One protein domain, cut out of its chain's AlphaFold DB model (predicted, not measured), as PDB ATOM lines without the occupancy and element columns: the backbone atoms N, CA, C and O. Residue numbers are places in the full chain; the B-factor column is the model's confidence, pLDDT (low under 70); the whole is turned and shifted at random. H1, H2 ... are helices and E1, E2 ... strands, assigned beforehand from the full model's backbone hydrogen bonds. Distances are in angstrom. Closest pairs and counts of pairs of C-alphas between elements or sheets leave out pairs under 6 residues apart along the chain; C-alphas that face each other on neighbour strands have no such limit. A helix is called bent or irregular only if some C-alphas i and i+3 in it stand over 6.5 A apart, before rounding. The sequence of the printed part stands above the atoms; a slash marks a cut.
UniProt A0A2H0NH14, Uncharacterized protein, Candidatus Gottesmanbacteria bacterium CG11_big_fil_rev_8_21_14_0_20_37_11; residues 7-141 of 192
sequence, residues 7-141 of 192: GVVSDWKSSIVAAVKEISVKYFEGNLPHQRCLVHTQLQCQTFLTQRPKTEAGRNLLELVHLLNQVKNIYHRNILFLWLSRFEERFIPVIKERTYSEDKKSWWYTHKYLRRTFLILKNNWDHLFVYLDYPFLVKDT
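What this domain is: This is residues 7 to 141 of the 192 residues of an uncharacterized protein of Candidatus Gottesmanbacteria bacterium CG11_big_fil_rev_8_21_14_0_20_37_11 (UniProt A0A2H0NH14). A bundle of four helices, H2, H3, H4 and H5, running up and down, makes the long body; at one end lies a strand-helix-strand unit, two parallel strands E1 and E2 with H1 between them along the chain, with the short H6 and H7 beside E2, and at the other end is the thin hairpin of E3 and E4, where the linking residues 101 to 106 stick out. The printed part has 135 residues, with seven named helices and four named strands in the order E1 H1 E2 H2 H3 H4 E3 E4 H5 H6 H7, and is mostly helix. E1 and E2 pair parallel, E3 and E4 antiparallel. The whole is only just compact, close to loose, with a radius of gyration of the C-alphas of 16.9 A, and spans 54 by 33 by 23 A.

Where its parts are: Find C-alpha 8 at (-27.472, -0.137, -17.605), where E1, residues 8 to 10, begins. H1, residues 14 to 27, runs 19.9 A, and E2 is residues 34 to 36. H2, residues 38 to 49, runs 16.3 A and H3, residues 56 to 70, 21.8 A. Look for C-alpha 74 at (-10.465, 0.686, -27.687); from there H4, residues 74 to 96, runs 30.2 A, irregular where C-alphas 90 and 93 are 7.9 A apart, with a kink of 59 degrees near residue 90. E3 is residues 98 to 100 and E4 residues 107 to 109. H5, residues 112 to 123, runs 15.8 A; H6 is residues 125 to 128, and H7, residues 130 to 133, ends at (-16.626, 4.768, -23.626).

How they stand to each other: Start in the bundle, where H2 and H3, a helical hairpin, touch at Gln 42 and Val 65, closest C-alphas 5.8 A apart. H3 and H4, also a helical hairpin, touch at a shallow tilt of 20 degrees, opposite ways, closest C-alphas Ala 57 and Phe 91, 6.6 A. H5 touches H2 at Phe 48 and Tyr 113, closest C-alphas 5.0 A apart. H4 and H5 touch only at their ends, closest C-alphas Ile 95 and Arg 115, 5.2 A, while H2 and H4 are apart. At E1 and E2, N 35 and O 8 are 2.8 A apart, within hydrogen-bond range; the crossover through H1 is right-handed. The closest C-alphas of E2 and H6, Gln 35 and His 127, are 5.1 A apart, and those of E2 and H7, Gln 35 and Val 130, 5.4 A. In the hairpin of E3 and E4, N 99 and O 108 are 2.8 A apart, within hydrogen-bond range. Every O i to N i+4 pair is within hydrogen-bond range in H1 and H5, against 7 of 8 in H2, 9 of 11 in H3 and 17 of 19 in H4; H6 and H7 are too short for such a pair.

The domain as a whole: The C-alphas farthest apart, of Asp 103 and Phe 136, are 55.7 A apart. The printed part has no cut and no long link, and no printed residue is under 70 in pLDDT.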
ATOM      1  N   GLY A   7     -26.807   4.661 -16.776       93.44
ATOM      2  CA  GLY A   7     -26.580   3.575 -17.721       93.44
ATOM      3  C   GLY A   7     -26.986   2.235 -17.123       93.44
ATOM      4  O   GLY A   7     -27.335   2.147 -15.942       93.44
ATOM      5  N   VAL A   8     -26.965   1.194 -17.949       94.88
ATOM      6  CA  VAL A   8     -27.472  -0.137 -17.605       94.88
ATOM      7  C   VAL A   8     -26.454  -1.203 -17.990       94.88
ATOM      8  O   VAL A   8     -25.869  -1.149 -19.066       94.88
ATOM      9  N   VAL A   9     -26.283  -2.205 -17.125       95.62
ATOM     10  CA  VAL A   9     -25.558  -3.445 -17.432       95.62
ATOM     11  C   VAL A   9     -26.531  -4.611 -17.269       95.62
ATOM     12  O   VAL A   9     -27.169  -4.717 -16.221       95.62
ATOM     13  N   SER A  10     -26.679  -5.479 -18.273       94.94
ATOM     14  CA  SER A  10     -27.598  -6.627 -18.173       94.94
ATOM     15  C   SER A  10     -27.145  -7.878 -18.926       94.94
ATOM     16  O   SER A  10     -26.238  -7.841 -19.756       94.94
ATOM     17  N   ASP A  11     -27.816  -9.001 -18.659       92.56
ATOM     18  CA  ASP A  11     -27.659 -10.292 -19.349       92.56
ATOM     19  C   ASP A  11     -28.291 -10.326 -20.758       92.56
ATOM     20  O   ASP A  11     -28.275 -11.359 -21.427       92.56
ATOM     21  N   TRP A  12     -28.813  -9.189 -21.230       95.25
ATOM     22  CA  TRP A  12     -29.378  -9.005 -22.567       95.25
ATOM     23  C   TRP A  12     -30.645  -9.811 -22.885       95.25
ATOM     24  O   TRP A  12     -30.896 -10.189 -24.033       95.25
ATOM     25  N   LYS A  13     -31.493 -10.060 -21.883       93.62
ATOM     26  CA  LYS A  13     -32.857 -10.558 -22.132       93.62
ATOM     27  C   LYS A  13     -33.684  -9.535 -22.914       93.62
ATOM     28  O   LYS A  13     -33.632  -8.341 -22.628       93.62
ATOM     29  N   SER A  14     -34.499 -10.012 -23.859       92.94
ATOM     30  CA  SER A  14     -35.314  -9.163 -24.745       92.94
ATOM     31  C   SER A  14     -36.235  -8.208 -23.987       92.94
ATOM     32  O   SER A  14     -36.344  -7.045 -24.364       92.94
ATOM     33  N   SER A  15     -36.843  -8.664 -22.890       94.94
ATOM     34  CA  SER A  15     -37.678  -7.829 -22.020       94.94
ATOM     35  C   SER A  15     -36.893  -6.687 -21.370       94.94
ATOM     36  O   SER A  15     -37.393  -5.569 -21.296       94.94
ATOM     37  N   ILE A  16     -35.651  -6.941 -20.945       94.12
ATOM     38  CA  ILE A  16     -34.778  -5.912 -20.369       94.12
ATOM     39  C   ILE A  16     -34.367  -4.916 -21.453       94.12
ATOM     40  O   ILE A  16     -34.471  -3.717 -21.235       94.12
ATOM     41  N   VAL A  17     -33.945  -5.395 -22.626       94.81
ATOM     42  CA  VAL A  17     -33.563  -4.527 -23.754       94.81
ATOM     43  C   VAL A  17     -34.728  -3.619 -24.165       94.81
ATOM     44  O   VAL A  17     -34.533  -2.420 -24.352       94.81
ATOM     45  N   ALA A  18     -35.947  -4.162 -24.246       94.31
ATOM     46  CA  ALA A  18     -37.145  -3.384 -24.551       94.31
ATOM     47  C   ALA A  18     -37.421  -2.308 -23.488       94.31
ATOM     48  O   ALA A  18     -37.627  -1.150 -23.841       94.31
ATOM     49  N   ALA A  19     -37.348  -2.665 -22.203       93.75
ATOM     50  CA  ALA A  19     -37.568  -1.725 -21.106       93.75
ATOM     51  C   ALA A  19     -36.513  -0.605 -21.069       93.75
ATOM     52  O   ALA A  19     -36.854   0.559 -20.881       93.75
ATOM     53  N   VAL A  20     -35.233  -0.930 -21.285       93.50
ATOM     54  CA  VAL A  20     -34.154   0.070 -21.342       93.50
ATOM     55  C   VAL A  20     -34.372   1.031 -22.508       93.50
ATOM     56  O   VAL A  20     -34.243   2.241 -22.330       93.50
ATOM     57  N   LYS A  21     -34.768   0.510 -23.675       91.94
ATOM     58  CA  LYS A  21     -35.099   1.331 -24.844       91.94
ATOM     59  C   LYS A  21     -36.278   2.267 -24.564       91.94
ATOM     60  O   LYS A  21     -36.198   3.448 -24.885       91.94
ATOM     61  N   GLU A  22     -37.343   1.760 -23.949       91.94
ATOM     62  CA  GLU A  22     -38.512   2.563 -23.573       91.94
ATOM     63  C   GLU A  22     -38.136   3.682 -22.592       91.94
ATOM     64  O   GLU A  22     -38.479   4.843 -22.812       91.94
ATOM     65  N   ILE A  23     -37.375   3.353 -21.542       90.44
ATOM     66  CA  ILE A  23     -36.899   4.324 -20.550       90.44
ATOM     67  C   ILE A  23     -36.029   5.395 -21.212       90.44
ATOM     68  O   ILE A  23     -36.206   6.576 -20.917       90.44
ATOM     69  N   SER A  24     -35.121   4.994 -22.108       89.25
ATOM     70  CA  SER A  24     -34.254   5.922 -22.837       89.25
ATOM     71  C   SER A  24     -35.072   6.934 -23.631       89.25
ATOM     72  O   SER A  24     -34.822   8.123 -23.513       89.25
ATOM     73  N   VAL A  25     -36.075   6.486 -24.391       88.75
ATOM     74  CA  VAL A  25     -36.912   7.380 -25.213       88.75
ATOM     75  C   VAL A  25     -37.793   8.287 -24.352       88.75
ATOM     76  O   VAL A  25     -38.034   9.434 -24.710       88.75
ATOM     77  N   LYS A  26     -38.301   7.778 -23.226       87.88
ATOM     78  CA  LYS A  26     -39.286   8.493 -22.409       87.88
ATOM     79  C   LYS A  26     -38.675   9.537 -21.475       87.88
ATOM     80  O   LYS A  26     -39.336  10.526 -21.176       87.88
ATOM     81  N   TYR A  27     -37.467   9.294 -20.969       87.12
ATOM     82  CA  TYR A  27     -36.897  10.082 -19.870       87.12
ATOM     83  C   TYR A  27     -35.524  10.689 -20.166       87.12
ATOM     84  O   TYR A  27     -35.004  11.409 -19.314       87.12
ATOM     85  N   PHE A  28     -34.921  10.409 -21.325       84.06
ATOM     86  CA  PHE A  28     -33.601  10.920 -21.680       84.06
ATOM     87  C   PHE A  28     -33.634  11.605 -23.050       84.06
ATOM     88  O   PHE A  28     -34.204  11.091 -24.003       84.06
ATOM     89  N   GLU A  29     -32.960  12.751 -23.159       73.75
ATOM     90  CA  GLU A  29     -32.768  13.479 -24.427       73.75
ATOM     91  C   GLU A  29     -31.749  12.791 -25.359       73.75
ATOM     92  O   GLU A  29     -31.529  13.221 -26.488       73.75
ATOM     93  N   GLY A  30     -31.120  11.706 -24.896       75.00
ATOM     94  CA  GLY A  30     -30.112  10.945 -25.625       75.00
ATOM     95  C   GLY A  30     -30.184   9.446 -25.345       75.00
ATOM     96  O   GLY A  30     -31.061   8.954 -24.632       75.00
ATOM     97  N   ASN A  31     -29.241   8.700 -25.921       82.88
ATOM     98  CA  ASN A  31     -29.179   7.253 -25.750       82.88
ATOM     99  C   ASN A  31     -28.673   6.892 -24.346       82.88
ATOM    100  O   ASN A  31     -27.585   7.314 -23.949       82.88
ATOM    101  N   LEU A  32     -29.438   6.086 -23.611       92.75
ATOM    102  CA  LEU A  32     -29.023   5.537 -22.326       92.75
ATOM    103  C   LEU A  32     -27.982   4.425 -22.562       92.75
ATOM    104  O   LEU A  32     -28.327   3.394 -23.147       92.75
ATOM    105  N   PRO A  33     -26.724   4.577 -22.101       95.44
ATOM    106  CA  PRO A  33     -25.683   3.584 -22.348       95.44
ATOM    107  C   PRO A  33     -26.073   2.218 -21.781       95.44
ATOM    108  O   PRO A  33     -26.336   2.081 -20.582       95.44
ATOM    109  N   HIS A  34     -26.101   1.198 -22.641       96.31
ATOM    110  CA  HIS A  34     -26.512  -0.155 -22.272       96.31
ATOM    111  C   HIS A  34     -25.416  -1.164 -22.607       96.31
ATOM    112  O   HIS A  34     -25.242  -1.566 -23.756       96.31
ATOM    113  N   GLN A  35     -24.697  -1.583 -21.570       97.38
ATOM    114  CA  GLN A  35     -23.683  -2.624 -21.625       97.38
ATOM    115  C   GLN A  35     -24.324  -4.011 -21.523       97.38
ATOM    116  O   GLN A  35     -25.032  -4.348 -20.567       97.38
ATOM    117  N   ARG A  36     -23.986  -4.868 -22.475       97.25
ATOM    118  CA  ARG A  36     -24.249  -6.298 -22.415       97.25
ATOM    119  C   ARG A  36     -23.172  -6.995 -21.589       97.25
ATOM    120  O   ARG A  36     -21.985  -6.855 -21.857       97.25
ATOM    121  N   CYS A  37     -23.563  -7.796 -20.607       96.88
ATOM    122  CA  CYS A  37     -22.624  -8.525 -19.763       96.88
ATOM    123  C   CYS A  37     -21.753  -9.492 -20.590       96.88
ATOM    124  O   CYS A  37     -22.266 -10.402 -21.256       96.88
ATOM    125  N   LEU A  38     -20.427  -9.311 -20.538       97.50
ATOM    126  CA  LEU A  38     -19.475 -10.124 -21.305       97.50
ATOM    127  C   LEU A  38     -19.413 -11.577 -20.832       97.50
ATOM    128  O   LEU A  38     -19.282 -12.486 -21.650       97.50
ATOM    129  N   VAL A  39     -19.560 -11.817 -19.529       95.75
ATOM    130  CA  VAL A  39     -19.526 -13.168 -18.952       95.75
ATOM    131  C   VAL A  39     -20.749 -13.968 -19.386       95.75
ATOM    132  O   VAL A  39     -20.601 -15.054 -19.940       95.75
ATOM    133  N   HIS A  40     -21.949 -13.393 -19.268       95.25
ATOM    134  CA  HIS A  40     -23.170 -14.015 -19.791       95.25
ATOM    135  C   HIS A  40     -23.111 -14.235 -21.306       95.25
ATOM    136  O   HIS A  40     -23.586 -15.257 -21.800       95.25
ATOM    137  N   THR A  41     -22.505 -13.309 -22.054       97.06
ATOM    138  CA  THR A  41     -22.310 -13.473 -23.502       97.06
ATOM    139  C   THR A  41     -21.392 -14.653 -23.805       97.06
ATOM    140  O   THR A  41     -21.751 -15.496 -24.628       97.06
ATOM    141  N   GLN A  42     -20.256 -14.767 -23.111       96.81
ATOM    142  CA  GLN A  42     -19.346 -15.902 -23.251       96.81
ATOM    143  C   GLN A  42     -20.041 -17.225 -22.907       96.81
ATOM    144  O   GLN A  42     -20.005 -18.152 -23.716       96.81
ATOM    145  N   LEU A  43     -20.720 -17.300 -21.759       94.81
ATOM    146  CA  LEU A  43     -21.446 -18.499 -21.334       94.81
ATOM    147  C   LEU A  43     -22.509 -18.901 -22.363       94.81
ATOM    148  O   LEU A  43     -22.565 -20.060 -22.771       94.81
ATOM    149  N   GLN A  44     -23.296 -17.942 -22.863       95.75
ATOM    150  CA  GLN A  44     -24.283 -18.205 -23.909       95.75
ATOM    151  C   GLN A  44     -23.622 -18.782 -25.171       95.75
ATOM    152  O   GLN A  44     -24.087 -19.784 -25.710       95.75
ATOM    153  N   CYS A  45     -22.511 -18.206 -25.628       96.94
ATOM    154  CA  CYS A  45     -21.790 -18.710 -26.796       96.94
ATOM    155  C   CYS A  45     -21.236 -20.132 -26.578       96.94
ATOM    156  O   CYS A  45     -21.311 -20.971 -27.479       96.94
ATOM    157  N   GLN A  46     -20.740 -20.430 -25.376       95.88
ATOM    158  CA  GLN A  46     -20.213 -21.748 -25.007       95.88
ATOM    159  C   GLN A  46     -21.296 -22.830 -24.945       95.88
ATOM    160  O   GLN A  46     -21.016 -23.978 -25.291       95.88
ATOM    161  N   THR A  47     -22.541 -22.481 -24.590       95.38
ATOM    162  CA  THR A  47     -23.666 -23.435 -24.678       95.38
ATOM    163  C   THR A  47     -23.961 -23.879 -26.114       95.38
ATOM    164  O   THR A  47     -24.431 -24.993 -26.321       95.38
ATOM    165  N   PHE A  48     -23.650 -23.046 -27.114       95.56
ATOM    166  CA  PHE A  48     -23.850 -23.366 -28.528       95.56
ATOM    167  C   PHE A  48     -22.646 -24.064 -29.165       95.56
ATOM    168  O   PHE A  48     -22.821 -25.038 -29.892       95.56
ATOM    169  N   LEU A  49     -21.426 -23.576 -28.919       93.81
ATOM    170  CA  LEU A  49     -20.218 -24.120 -29.552       93.81
ATOM    171  C   LEU A  49     -19.664 -25.367 -28.862       93.81
ATOM    172  O   LEU A  49     -18.881 -26.088 -29.479       93.81
ATOM    173  N   THR A  50     -20.082 -25.641 -27.620       87.75
ATOM    174  CA  THR A  50     -19.383 -26.511 -26.657       87.75
ATOM    175  C   THR A  50     -18.024 -25.937 -26.234       87.75
ATOM    176  O   THR A  50     -17.517 -24.988 -26.829       87.75
ATOM    177  N   GLN A  51     -17.408 -26.513 -25.198       89.31
ATOM    178  CA  GLN A  51     -16.075 -26.092 -24.738       89.31
ATOM    179  C   GLN A  51     -14.925 -26.663 -25.583       89.31
ATOM    180  O   GLN A  51     -13.791 -26.212 -25.457       89.31
ATOM    181  N   ARG A  52     -15.187 -27.674 -26.424       93.00
ATOM    182  CA  ARG A  52     -14.171 -28.333 -27.264       93.00
ATOM    183  C   ARG A  52     -14.714 -28.590 -28.677       93.00
ATOM    184  O   ARG A  52     -14.956 -29.745 -29.037       93.00
ATOM    185  N   PRO A  53     -14.934 -27.536 -29.484       94.31
ATOM    186  CA  PRO A  53     -15.427 -27.692 -30.845       94.31
ATOM    187  C   PRO A  53     -14.454 -28.529 -31.685       94.31
ATOM    188  O   PRO A  53     -13.242 -28.316 -31.650       94.31
ATOM    189  N   LYS A  54     -14.981 -29.478 -32.464       93.62
ATOM    190  CA  LYS A  54     -14.165 -30.317 -33.362       93.62
ATOM    191  C   LYS A  54     -13.825 -29.613 -34.675       93.62
ATOM    192  O   LYS A  54     -12.773 -29.867 -35.253       93.62
ATOM    193  N   THR A  55     -14.715 -28.738 -35.143       95.25
ATOM    194  CA  THR A  55     -14.547 -28.011 -36.403       95.25
ATOM    195  C   THR A  55     -13.593 -26.836 -36.232       95.25
ATOM    196  O   THR A  55     -13.549 -26.196 -35.179       95.25
ATOM    197  N   GLU A  56     -12.855 -26.509 -37.291       97.12
ATOM    198  CA  GLU A  56     -11.961 -25.352 -37.292       97.12
ATOM    199  C   GLU A  56     -12.723 -24.045 -37.024       97.12
ATOM    200  O   GLU A  56     -12.326 -23.279 -36.146       97.12
ATOM    201  N   ALA A  57     -13.853 -23.833 -37.707       97.50
ATOM    202  CA  ALA A  57     -14.697 -22.656 -37.513       97.50
ATOM    203  C   ALA A  57     -15.190 -22.531 -36.062       97.50
ATOM    204  O   ALA A  57     -15.191 -21.444 -35.491       97.50
ATOM    205  N   GLY A  58     -15.569 -23.651 -35.433       97.81
ATOM    206  CA  GLY A  58     -15.994 -23.662 -34.036       97.81
ATOM    207  C   GLY A  58     -14.867 -23.264 -33.083       97.81
ATOM    208  O   GLY A  58     -15.100 -22.459 -32.186       97.81
ATOM    209  N   ARG A  59     -13.649 -23.786 -33.295       97.94
ATOM    210  CA  ARG A  59     -12.473 -23.444 -32.475       97.94
ATOM    211  C   ARG A  59     -12.091 -21.971 -32.612       97.94
ATOM    212  O   ARG A  59     -11.958 -21.300 -31.595       97.94
ATOM    213  N   ASN A  60     -12.007 -21.469 -33.846       98.00
ATOM    214  CA  ASN A  60     -11.690 -20.064 -34.123       98.00
ATOM    215  C   ASN A  60     -12.727 -19.131 -33.482       98.00
ATOM    216  O   ASN A  60     -12.373 -18.164 -32.815       98.00
ATOM    217  N   LEU A  61     -14.022 -19.435 -33.630       98.31
ATOM    218  CA  LEU A  61     -15.065 -18.596 -33.045       98.31
ATOM    219  C   LEU A  61     -15.059 -18.641 -31.512       98.31
ATOM    220  O   LEU A  61     -15.299 -17.619 -30.874       98.31
ATOM    221  N   LEU A  62     -14.779 -19.803 -30.916       98.06
ATOM    222  CA  LEU A  62     -14.662 -19.934 -29.464       98.06
ATOM    223  C   LEU A  62     -13.483 -19.114 -28.914       98.06
ATOM    224  O   LEU A  62     -13.612 -18.498 -27.859       98.06
ATOM    225  N   GLU A  63     -12.368 -19.047 -29.637       97.81
ATOM    226  CA  GLU A  63     -11.237 -18.188 -29.280       97.81
ATOM    227  C   GLU A  63     -11.635 -16.704 -29.263       97.81
ATOM    228  O   GLU A  63     -11.413 -16.022 -28.262       97.81
ATOM    229  N   LEU A  64     -12.341 -16.221 -30.295       98.25
ATOM    230  CA  LEU A  64     -12.870 -14.847 -30.319       98.25
ATOM    231  C   LEU A  64     -13.809 -14.563 -29.139       98.25
ATOM    232  O   LEU A  64     -13.750 -13.492 -28.535       98.25
ATOM    233  N   VAL A  65     -14.657 -15.532 -28.784       98.12
ATOM    234  CA  VAL A  65     -15.550 -15.445 -27.622       98.12
ATOM    235  C   VAL A  65     -14.754 -15.295 -26.320       98.12
ATOM    236  O   VAL A  65     -15.134 -14.498 -25.463       98.12
ATOM    237  N   HIS A  66     -13.649 -16.024 -26.156       97.50
ATOM    238  CA  HIS A  66     -12.787 -15.903 -24.977       97.50
ATOM    239  C   HIS A  66     -12.071 -14.553 -24.904       97.50
ATOM    240  O   HIS A  66     -11.937 -13.978 -23.819       97.50
ATOM    241  N   LEU A  67     -11.655 -14.017 -26.053       98.00
ATOM    242  CA  LEU A  67     -10.988 -12.721 -26.139       98.00
ATOM    243  C   LEU A  67     -11.890 -11.553 -25.720       98.00
ATOM    244  O   LEU A  67     -11.361 -10.544 -25.255       98.00
ATOM    245  N   LEU A  68     -13.225 -11.690 -25.782       97.56
ATOM    246  CA  LEU A  68     -14.165 -10.663 -25.302       97.56
ATOM    247  C   LEU A  68     -13.794 -10.165 -23.900       97.56
ATOM    248  O   LEU A  68     -13.673  -8.965 -23.668       97.56
ATOM    249  N   ASN A  69     -13.549 -11.091 -22.969       95.81
ATOM    250  CA  ASN A  69     -13.268 -10.762 -21.571       95.81
ATOM    251  C   ASN A  69     -11.854 -10.199 -21.333       95.81
ATOM    252  O   ASN A  69     -11.578  -9.716 -20.227       95.81
ATOM    253  N   GLN A  70     -10.990 -10.238 -22.353       96.94
ATOM    254  CA  GLN A  70      -9.616  -9.727 -22.337       96.94
ATOM    255  C   GLN A  70      -9.487  -8.315 -22.937       96.94
ATOM    256  O   GLN A  70      -8.418  -7.700 -22.861       96.94
ATOM    257  N   VAL A  71     -10.559  -7.767 -23.515       97.56
ATOM    258  CA  VAL A  71     -10.572  -6.399 -24.042       97.56
ATOM    259  C   VAL A  71     -10.454  -5.398 -22.887       97.56
ATOM    260  O   VAL A  71     -11.251  -5.396 -21.950       97.56
ATOM    261  N   LYS A  72      -9.430  -4.539 -22.939       95.75
ATOM    262  CA  LYS A  72      -9.140  -3.543 -21.887       95.75
ATOM    263  C   LYS A  72      -9.298  -2.101 -22.358       95.75
ATOM    264  O   LYS A  72      -9.449  -1.211 -21.535       95.75
ATOM    265  N   ASN A  73      -9.215  -1.871 -23.662       97.19
ATOM    266  CA  ASN A  73      -9.207  -0.550 -24.273       97.19
ATOM    267  C   ASN A  73      -9.747  -0.628 -25.710       97.19
ATOM    268  O   ASN A  73      -9.970  -1.716 -26.254       97.19
ATOM    269  N   ILE A  74      -9.937   0.541 -26.324       97.38
ATOM    270  CA  ILE A  74     -10.465   0.686 -27.687       97.38
ATOM    271  C   ILE A  74      -9.578  -0.033 -28.716       97.38
ATOM    272  O   ILE A  74     -10.089  -0.637 -29.656       97.38
ATOM    273  N   TYR A  75      -8.258  -0.039 -28.520       98.00
ATOM    274  CA  TYR A  75      -7.329  -0.731 -29.412       98.00
ATOM    275  C   TYR A  75      -7.566  -2.251 -29.428       98.00
ATOM    276  O   TYR A  75      -7.717  -2.834 -30.501       98.00
ATOM    277  N   HIS A  76      -7.715  -2.890 -28.259       98.12
ATOM    278  CA  HIS A  76      -8.055  -4.318 -28.161       98.12
ATOM    279  C   HIS A  76      -9.403  -4.624 -28.826       98.12
ATOM    280  O   HIS A  76      -9.522  -5.623 -29.535       98.12
ATOM    281  N   ARG A  77     -10.411  -3.758 -28.628       98.00
ATOM    282  CA  ARG A  77     -11.726  -3.885 -29.280       98.00
ATOM    283  C   ARG A  77     -11.583  -3.883 -30.799       98.00
ATOM    284  O   ARG A  77     -12.151  -4.744 -31.461       98.00
ATOM    285  N   ASN A  78     -10.828  -2.934 -31.346       98.06
ATOM    286  CA  ASN A  78     -10.669  -2.778 -32.791       98.06
ATOM    287  C   ASN A  78      -9.905  -3.960 -33.410       98.06
ATOM    288  O   ASN A  78     -10.295  -4.446 -34.470       98.06
ATOM    289  N   ILE A  79      -8.874  -4.472 -32.728       98.25
ATOM    290  CA  ILE A  79      -8.210  -5.719 -33.135       98.25
ATOM    291  C   ILE A  79      -9.216  -6.867 -33.142       98.25
ATOM    292  O   ILE A  79      -9.336  -7.564 -34.143       98.25
ATOM    293  N   LEU A  80      -9.972  -7.058 -32.060       98.44
ATOM    294  CA  LEU A  80     -10.920  -8.165 -31.982       98.44
ATOM    295  C   LEU A  80     -12.015  -8.067 -33.056       98.44
ATOM    296  O   LEU A  80     -12.410  -9.087 -33.616       98.44
ATOM    297  N   PHE A  81     -12.458  -6.851 -33.390       98.31
ATOM    298  CA  PHE A  81     -13.380  -6.615 -34.500       98.31
ATOM    299  C   PHE A  81     -12.783  -7.070 -35.833       98.31
ATOM    300  O   PHE A  81     -13.419  -7.831 -36.554       98.31
ATOM    301  N   LEU A  82     -11.536  -6.682 -36.127       98.50
ATOM    302  CA  LEU A  82     -10.835  -7.117 -37.337       98.50
ATOM    303  C   LEU A  82     -10.746  -8.648 -37.419       98.50
ATOM    304  O   LEU A  82     -10.929  -9.230 -38.488       98.50
ATOM    305  N   TRP A  83     -10.485  -9.315 -36.296       98.44
ATOM    306  CA  TRP A  83     -10.433 -10.775 -36.247       98.44
ATOM    307  C   TRP A  83     -11.812 -11.408 -36.472       98.44
ATOM    308  O   TRP A  83     -11.910 -12.414 -37.172       98.44
ATOM    309  N   LEU A  84     -12.885 -10.801 -35.952       98.38
ATOM    310  CA  LEU A  84     -14.258 -11.225 -36.230       98.38
ATOM    311  C   LEU A  84     -14.632 -11.033 -37.710       98.38
ATOM    312  O   LEU A  84     -15.274 -11.912 -38.285       98.38
ATOM    313  N   SER A  85     -14.202  -9.938 -38.341       98.25
ATOM    314  CA  SER A  85     -14.391  -9.702 -39.779       98.25
ATOM    315  C   SER A  85     -13.662 -10.747 -40.622       98.25
ATOM    316  O   SER A  85     -14.276 -11.371 -41.482       98.25
ATOM    317  N   ARG A  86     -12.392 -11.036 -40.311       98.38
ATOM    318  CA  ARG A  86     -11.622 -12.099 -40.986       98.38
ATOM    319  C   ARG A  86     -12.242 -13.481 -40.791       98.38
ATOM    320  O   ARG A  86     -12.247 -14.299 -41.709       98.38
ATOM    321  N   PHE A  87     -12.774 -13.751 -39.600       98.44
ATOM    322  CA  PHE A  87     -13.534 -14.968 -39.342       98.44
ATOM    323  C   PHE A  87     -14.775 -15.051 -40.240       98.44
ATOM    324  O   PHE A  87     -15.019 -16.101 -40.835       98.44
ATOM    325  N   GLU A  88     -15.546 -13.962 -40.354       97.94
ATOM    326  CA  GLU A  88     -16.712 -13.906 -41.239       97.94
ATOM    327  C   GLU A  88     -16.311 -14.176 -42.688       97.94
ATOM    328  O   GLU A  88     -16.882 -15.073 -43.299       97.94
ATOM    329  N   GLU A  89     -15.311 -13.470 -43.212       98.12
ATOM    330  CA  GLU A  89     -14.812 -13.645 -44.582       98.12
ATOM    331  C   GLU A  89     -14.431 -15.101 -44.866       98.12
ATOM    332  O   GLU A  89     -14.863 -15.683 -45.861       98.12
ATOM    333  N   ARG A  90     -13.675 -15.720 -43.953       98.25
ATOM    334  CA  ARG A  90     -13.184 -17.091 -44.113       98.25
ATOM    335  C   ARG A  90     -14.289 -18.141 -44.024       98.25
ATOM    336  O   ARG A  90     -14.268 -19.121 -44.766       98.25
ATOM    337  N   PHE A  91     -15.230 -17.980 -43.095       98.12
ATOM    338  CA  PHE A  91     -16.214 -19.016 -42.767       98.12
ATOM    339  C   PHE A  91     -17.635 -18.694 -43.242       98.12
ATOM    340  O   PHE A  91     -18.557 -19.445 -42.920       98.12
ATOM    341  N   ILE A  92     -17.841 -17.647 -44.053       96.56
ATOM    342  CA  ILE A  92     -19.166 -17.317 -44.596       96.56
ATOM    343  C   ILE A  92     -19.848 -18.486 -45.327       96.56
ATOM    344  O   ILE A  92     -21.055 -18.649 -45.111       96.56
ATOM    345  N   PRO A  93     -19.152 -19.346 -46.109       97.31
ATOM    346  CA  PRO A  93     -19.805 -20.476 -46.766       97.31
ATOM    347  C   PRO A  93     -20.337 -21.483 -45.740       97.31
ATOM    348  O   PRO A  93     -21.489 -21.890 -45.827       97.31
ATOM    349  N   VAL A  94     -19.546 -21.779 -44.702       97.00
ATOM    350  CA  VAL A  94     -19.909 -22.685 -43.596       97.00
ATOM    351  C   VAL A  94     -21.063 -22.109 -42.766       97.00
ATOM    352  O   VAL A  94     -21.996 -22.810 -42.388       97.00
ATOM    353  N   ILE A  95     -21.043 -20.803 -42.489       96.31
ATOM    354  CA  ILE A  95     -22.092 -20.122 -41.714       96.31
ATOM    355  C   ILE A  95     -23.428 -20.120 -42.466       96.31
ATOM    356  O   ILE A  95     -24.487 -20.196 -41.833       96.31
ATOM    357  N   LYS A  96     -23.394 -19.996 -43.798       97.25
ATOM    358  CA  LYS A  96     -24.586 -19.940 -44.656       97.25
ATOM    359  C   LYS A  96     -25.022 -21.297 -45.201       97.25
ATOM    360  O   LYS A  96     -26.076 -21.351 -45.833       97.25
ATOM    361  N   GLU A  97     -24.263 -22.356 -44.943       97.94
ATOM    362  CA  GLU A  97     -24.549 -23.702 -45.428       97.94
ATOM    363  C   GLU A  97     -25.937 -24.184 -44.982       97.94
ATOM    364  O   GLU A  97     -26.353 -23.980 -43.832       97.94
ATOM    365  N   ARG A  98     -26.664 -24.815 -45.908       97.56
ATOM    366  CA  ARG A  98     -28.026 -25.311 -45.705       97.56
ATOM    367  C   ARG A  98     -28.078 -26.811 -45.946       97.56
ATOM    368  O   ARG A  98     -27.592 -27.294 -46.962       97.56
ATOM    369  N   THR A  99     -28.748 -27.512 -45.045       96.94
ATOM    370  CA  THR A  99     -29.197 -28.890 -45.232       96.94
ATOM    371  C   THR A  99     -30.676 -28.865 -45.611       96.94
ATOM    372  O   THR A  99     -31.435 -28.057 -45.071       96.94
ATOM    373  N   TYR A 100     -31.087 -29.733 -46.530       97.19
ATOM    374  CA  TYR A 100     -32.466 -29.848 -47.008       97.19
ATOM    375  C   TYR A 100     -33.098 -31.141 -46.488       97.19
ATOM    376  O   TYR A 100     -32.391 -32.126 -46.275       97.19
ATOM    377  N   SER A 101     -34.419 -31.147 -46.294       95.75
ATOM    378  CA  SER A 101     -35.164 -32.385 -46.048       95.75
ATOM    379  C   SER A 101     -35.104 -33.316 -47.260       95.75
ATOM    380  O   SER A 101     -34.854 -32.870 -48.382       95.75
ATOM    381  N   GLU A 102     -35.360 -34.607 -47.048       94.00
ATOM    382  CA  GLU A 102     -35.370 -35.614 -48.122       94.00
ATOM    383  C   GLU A 102     -36.337 -35.240 -49.257       94.00
ATOM    384  O   GLU A 102     -36.010 -35.381 -50.433       94.00
ATOM    385  N   ASP A 103     -37.490 -34.662 -48.909       93.88
ATOM    386  CA  ASP A 103     -38.499 -34.173 -49.854       93.88
ATOM    387  C   ASP A 103     -38.189 -32.785 -50.454       93.88
ATOM    388  O   ASP A 103     -38.970 -32.267 -51.253       93.88
ATOM    389  N   LYS A 104     -37.069 -32.160 -50.058       91.06
ATOM    390  CA  LYS A 104     -36.608 -30.813 -50.441       91.06
ATOM    391  C   LYS A 104     -37.597 -29.665 -50.178       91.06
ATOM    392  O   LYS A 104     -37.369 -28.554 -50.658       91.06
ATOM    393  N   LYS A 105     -38.666 -29.877 -49.399       94.50
ATOM    394  CA  LYS A 105     -39.658 -28.828 -49.079       94.50
ATOM    395  C   LYS A 105     -39.235 -27.925 -47.926       94.50
ATOM    396  O   LYS A 105     -39.759 -26.822 -47.781       94.50
ATOM    397  N   SER A 106     -38.292 -28.375 -47.106       95.44
ATOM    398  CA  SER A 106     -37.783 -27.624 -45.964       95.44
ATOM    399  C   SER A 106     -36.259 -27.630 -45.935       95.44
ATOM    400  O   SER A 106     -35.599 -28.468 -46.553       95.44
ATOM    401  N   TRP A 107     -35.688 -26.659 -45.230       96.56
ATOM    402  CA  TRP A 107     -34.249 -26.558 -45.038       96.56
ATOM    403  C   TRP A 107     -33.933 -25.976 -43.664       96.56
ATOM    404  O   TRP A 107     -34.735 -25.258 -43.064       96.56
ATOM    405  N   TRP A 108     -32.730 -26.255 -43.178       96.69
ATOM    406  CA  TRP A 108     -32.160 -25.636 -41.986       96.69
ATOM    407  C   TRP A 108     -30.683 -25.329 -42.211       96.69
ATOM    408  O   TRP A 108     -30.036 -25.898 -43.086       96.69
ATOM    409  N   TYR A 109     -30.128 -24.406 -41.427       97.31
ATOM    410  CA  TYR A 109     -28.687 -24.164 -41.457       97.31
ATOM    411  C   TYR A 109     -27.944 -25.384 -40.908       97.31
ATOM    412  O   TYR A 109     -28.199 -25.772 -39.762       97.31
ATOM    413  N   THR A 110     -27.000 -25.931 -41.680       96.88
ATOM    414  CA  THR A 110     -26.198 -27.103 -41.279       96.88
ATOM    415  C   THR A 110     -25.521 -26.839 -39.931       96.88
ATOM    416  O   THR A 110     -25.614 -27.623 -38.987       96.88
ATOM    417  N   HIS A 111     -24.927 -25.653 -39.784       96.50
ATOM    418  CA  HIS A 111     -24.186 -25.245 -38.593       96.50
ATOM    419  C   HIS A 111     -24.942 -24.208 -37.750       96.50
ATOM    420  O   HIS A 111     -24.407 -23.155 -37.395       96.50
ATOM    421  N   LYS A 112     -26.200 -24.505 -37.393       96.38
ATOM    422  CA  LYS A 112     -27.100 -23.581 -36.667       96.38
ATOM    423  C   LYS A 112     -26.477 -22.910 -35.433       96.38
ATOM    424  O   LYS A 112     -26.695 -21.723 -35.206       96.38
ATOM    425  N   TYR A 113     -25.693 -23.646 -34.646       96.88
ATOM    426  CA  TYR A 113     -25.091 -23.140 -33.411       96.88
ATOM    427  C   TYR A 113     -23.865 -22.260 -33.658       96.88
ATOM    428  O   TYR A 113     -23.754 -21.207 -33.038       96.88
ATOM    429  N   LEU A 114     -23.012 -22.624 -34.621       97.75
ATOM    430  CA  LEU A 114     -21.919 -21.765 -35.089       97.75
ATOM    431  C   LEU A 114     -22.477 -20.428 -35.579       97.75
ATOM    432  O   LEU A 114     -22.056 -19.360 -35.137       97.75
ATOM    433  N   ARG A 115     -23.501 -20.506 -36.437       97.81
ATOM    434  CA  ARG A 115     -24.194 -19.343 -36.978       97.81
ATOM    435  C   ARG A 115     -24.792 -18.471 -35.875       97.81
ATOM    436  O   ARG A 115     -24.661 -17.250 -35.925       97.81
ATOM    437  N   ARG A 116     -25.461 -19.080 -34.893       97.56
ATOM    438  CA  ARG A 116     -26.082 -18.360 -33.775       97.56
ATOM    439  C   ARG A 116     -25.045 -17.632 -32.925       97.56
ATOM    440  O   ARG A 116     -25.259 -16.467 -32.611       97.56
ATOM    441  N   THR A 117     -23.931 -18.280 -32.594       97.94
ATOM    442  CA  THR A 117     -22.836 -17.647 -31.847       97.94
ATOM    443  C   THR A 117     -22.239 -16.475 -32.614       97.94
ATOM    444  O   THR A 117     -22.092 -15.391 -32.057       97.94
ATOM    445  N   PHE A 118     -21.983 -16.651 -33.910       98.31
ATOM    446  CA  PHE A 118     -21.475 -15.579 -34.760       98.31
ATOM    447  C   PHE A 118     -22.418 -14.365 -34.772       98.31
ATOM    448  O   PHE A 118     -21.982 -13.234 -34.562       98.31
ATOM    449  N   LEU A 119     -23.726 -14.598 -34.931       97.75
ATOM    450  CA  LEU A 119     -24.726 -13.531 -34.881       97.75
ATOM    451  C   LEU A 119     -24.822 -12.845 -33.517       97.75
ATOM    452  O   LEU A 119     -25.120 -11.657 -33.472       97.75
ATOM    453  N   ILE A 120     -24.595 -13.557 -32.410       97.38
ATOM    454  CA  ILE A 120     -24.569 -12.931 -31.083       97.38
ATOM    455  C   ILE A 120     -23.447 -11.899 -31.019       97.38
ATOM    456  O   ILE A 120     -23.703 -10.782 -30.581       97.38
ATOM    457  N   LEU A 121     -22.248 -12.233 -31.492       98.00
ATOM    458  CA  LEU A 121     -21.143 -11.277 -31.515       98.00
ATOM    459  C   LEU A 121     -21.441 -10.113 -32.463       98.00
ATOM    460  O   LEU A 121     -21.379  -8.960 -32.050       98.00
ATOM    461  N   LYS A 122     -21.835 -10.418 -33.704       97.75
ATOM    462  CA  LYS A 122     -22.053  -9.414 -34.752       97.75
ATOM    463  C   LYS A 122     -23.193  -8.446 -34.430       97.75
ATOM    464  O   LYS A 122     -23.011  -7.241 -34.525       97.75
ATOM    465  N   ASN A 123     -24.354  -8.950 -34.012       96.56
ATOM    466  CA  ASN A 123     -25.544  -8.114 -33.806       96.56
ATOM    467  C   ASN A 123     -25.515  -7.321 -32.496       96.56
ATOM    468  O   ASN A 123     -26.345  -6.439 -32.311       96.56
ATOM    469  N   ASN A 124     -24.638  -7.678 -31.556       96.62
ATOM    470  CA  ASN A 124     -24.571  -7.023 -30.249       96.62
ATOM    471  C   ASN A 124     -23.255  -6.280 -30.044       96.62
ATOM    472  O   ASN A 124     -23.008  -5.827 -28.932       96.62
ATOM    473  N   TRP A 125     -22.421  -6.171 -31.082       97.50
ATOM    474  CA  TRP A 125     -21.063  -5.646 -30.989       97.50
ATOM    475  C   TRP A 125     -20.997  -4.288 -30.282       97.50
ATOM    476  O   TRP A 125     -20.229  -4.123 -29.333       97.50
ATOM    477  N   ASP A 126     -21.896  -3.377 -30.657       95.00
ATOM    478  CA  ASP A 126     -21.994  -2.020 -30.104       95.00
ATOM    479  C   ASP A 126     -22.335  -1.997 -28.608       95.00
ATOM    480  O   ASP A 126     -22.056  -1.026 -27.914       95.00
ATOM    481  N   HIS A 127     -22.887  -3.092 -28.082       97.38
ATOM    482  CA  HIS A 127     -23.261  -3.234 -26.680       97.38
ATOM    483  C   HIS A 127     -22.253  -4.042 -25.853       97.38
ATOM    484  O   HIS A 127     -22.363  -4.076 -24.627       97.38
ATOM    485  N   LEU A 128     -21.266  -4.693 -26.477       98.00
ATOM    486  CA  LEU A 128     -20.275  -5.518 -25.769       98.00
ATOM    487  C   LEU A 128     -19.185  -4.685 -25.087       98.00
ATOM    488  O   LEU A 128     -18.602  -5.141 -24.105       98.00
ATOM    489  N   PHE A 129     -18.912  -3.472 -25.566       98.06
ATOM    490  CA  PHE A 129     -17.760  -2.679 -25.121       98.06
ATOM    491  C   PHE A 129     -18.106  -1.245 -24.705       98.06
ATOM    492  O   PHE A 129     -17.219  -0.399 -24.649       98.06
ATOM    493  N   VAL A 130     -19.369  -0.980 -24.367       97.56
ATOM    494  CA  VAL A 130     -19.859   0.337 -23.919       97.56
ATOM    495  C   VAL A 130     -19.096   0.831 -22.685       97.56
ATOM    496  O   VAL A 130     -18.845   2.022 -22.549       97.56
ATOM    497  N   TYR A 131     -18.650  -0.071 -21.807       96.88
ATOM    498  CA  TYR A 131     -17.824   0.284 -20.642       96.88
ATOM    499  C   TYR A 131     -16.486   0.964 -20.991       96.88
ATOM    500  O   TYR A 131     -15.891   1.596 -20.122       96.88
ATOM    501  N   LEU A 132     -15.997   0.837 -22.233       97.25
ATOM    502  CA  LEU A 132     -14.786   1.532 -22.681       97.25
ATOM    503  C   LEU A 132     -15.032   3.028 -22.893       97.25
ATOM    504  O   LEU A 132     -14.151   3.830 -22.601       97.25
ATOM    505  N   ASP A 133     -16.222   3.383 -23.374       96.44
ATOM    506  CA  ASP A 133     -16.626   4.768 -23.626       96.44
ATOM    507  C   ASP A 133     -17.249   5.406 -22.366       96.44
ATOM    508  O   ASP A 133     -17.188   6.618 -22.170       96.44
ATOM    509  N   TYR A 134     -17.793   4.579 -21.462       95.31
ATOM    510  CA  TYR A 134     -18.435   4.996 -20.213       95.31
ATOM    511  C   TYR A 134     -17.800   4.293 -18.993       95.31
ATOM    512  O   TYR A 134     -18.328   3.278 -18.532       95.31
ATOM    513  N   PRO A 135     -16.716   4.841 -18.400       91.62
ATOM    514  CA  PRO A 135     -15.938   4.174 -17.341       91.62
ATOM    515  C   PRO A 135     -16.688   3.888 -16.031       91.62
ATOM    516  O   PRO A 135     -16.207   3.131 -15.191       91.62
ATOM    517  N   PHE A 136     -17.857   4.503 -15.822       91.88
ATOM    518  CA  PHE A 136     -18.724   4.204 -14.677       91.88
ATOM    519  C   PHE A 136     -19.508   2.892 -14.847       91.88
ATOM    520  O   PHE A 136     -20.067   2.387 -13.873       91.88
ATOM    521  N   LEU A 137     -19.580   2.351 -16.066       94.81
ATOM    522  CA  LEU A 137     -20.126   1.027 -16.326       94.81
ATOM    523  C   LEU A 137     -19.056  -0.041 -16.112       94.81
ATOM    524  O   LEU A 137     -17.867   0.158 -16.336       94.81
ATOM    525  N   VAL A 138     -19.514  -1.219 -15.707       94.50
ATOM    526  CA  VAL A 138     -18.686  -2.421 -15.595       94.50
ATOM    527  C   VAL A 138     -18.970  -3.348 -16.770       94.50
ATOM    528  O   VAL A 138     -20.096  -3.407 -17.257       94.50
ATOM    529  N   LYS A 139     -17.961  -4.104 -17.210       95.06
ATOM    530  CA  LYS A 139     -18.071  -5.021 -18.359       95.06
ATOM    531  C   LYS A 139     -19.013  -6.217 -18.127       95.06
ATOM    532  O   LYS A 139     -19.497  -6.830 -19.080       95.06
ATOM    533  N   ASP A 140     -19.250  -6.581 -16.869       93.25
ATOM    534  CA  ASP A 140     -20.039  -7.747 -16.478       93.25
ATOM    535  C   ASP A 140     -20.785  -7.537 -15.150       93.25
ATOM    536  O   ASP A 140     -20.585  -6.561 -14.429       93.25
ATOM    537  N   THR A 141     -21.692  -8.464 -14.855       89.25
ATOM    538  CA  THR A 141     -22.554  -8.460 -13.667       89.25
ATOM    539  C   THR A 141     -22.090  -9.460 -12.609       89.25
ATOM    540  O   THR A 141     -22.844  -9.723 -11.674       89.25
TER     541      THR A 141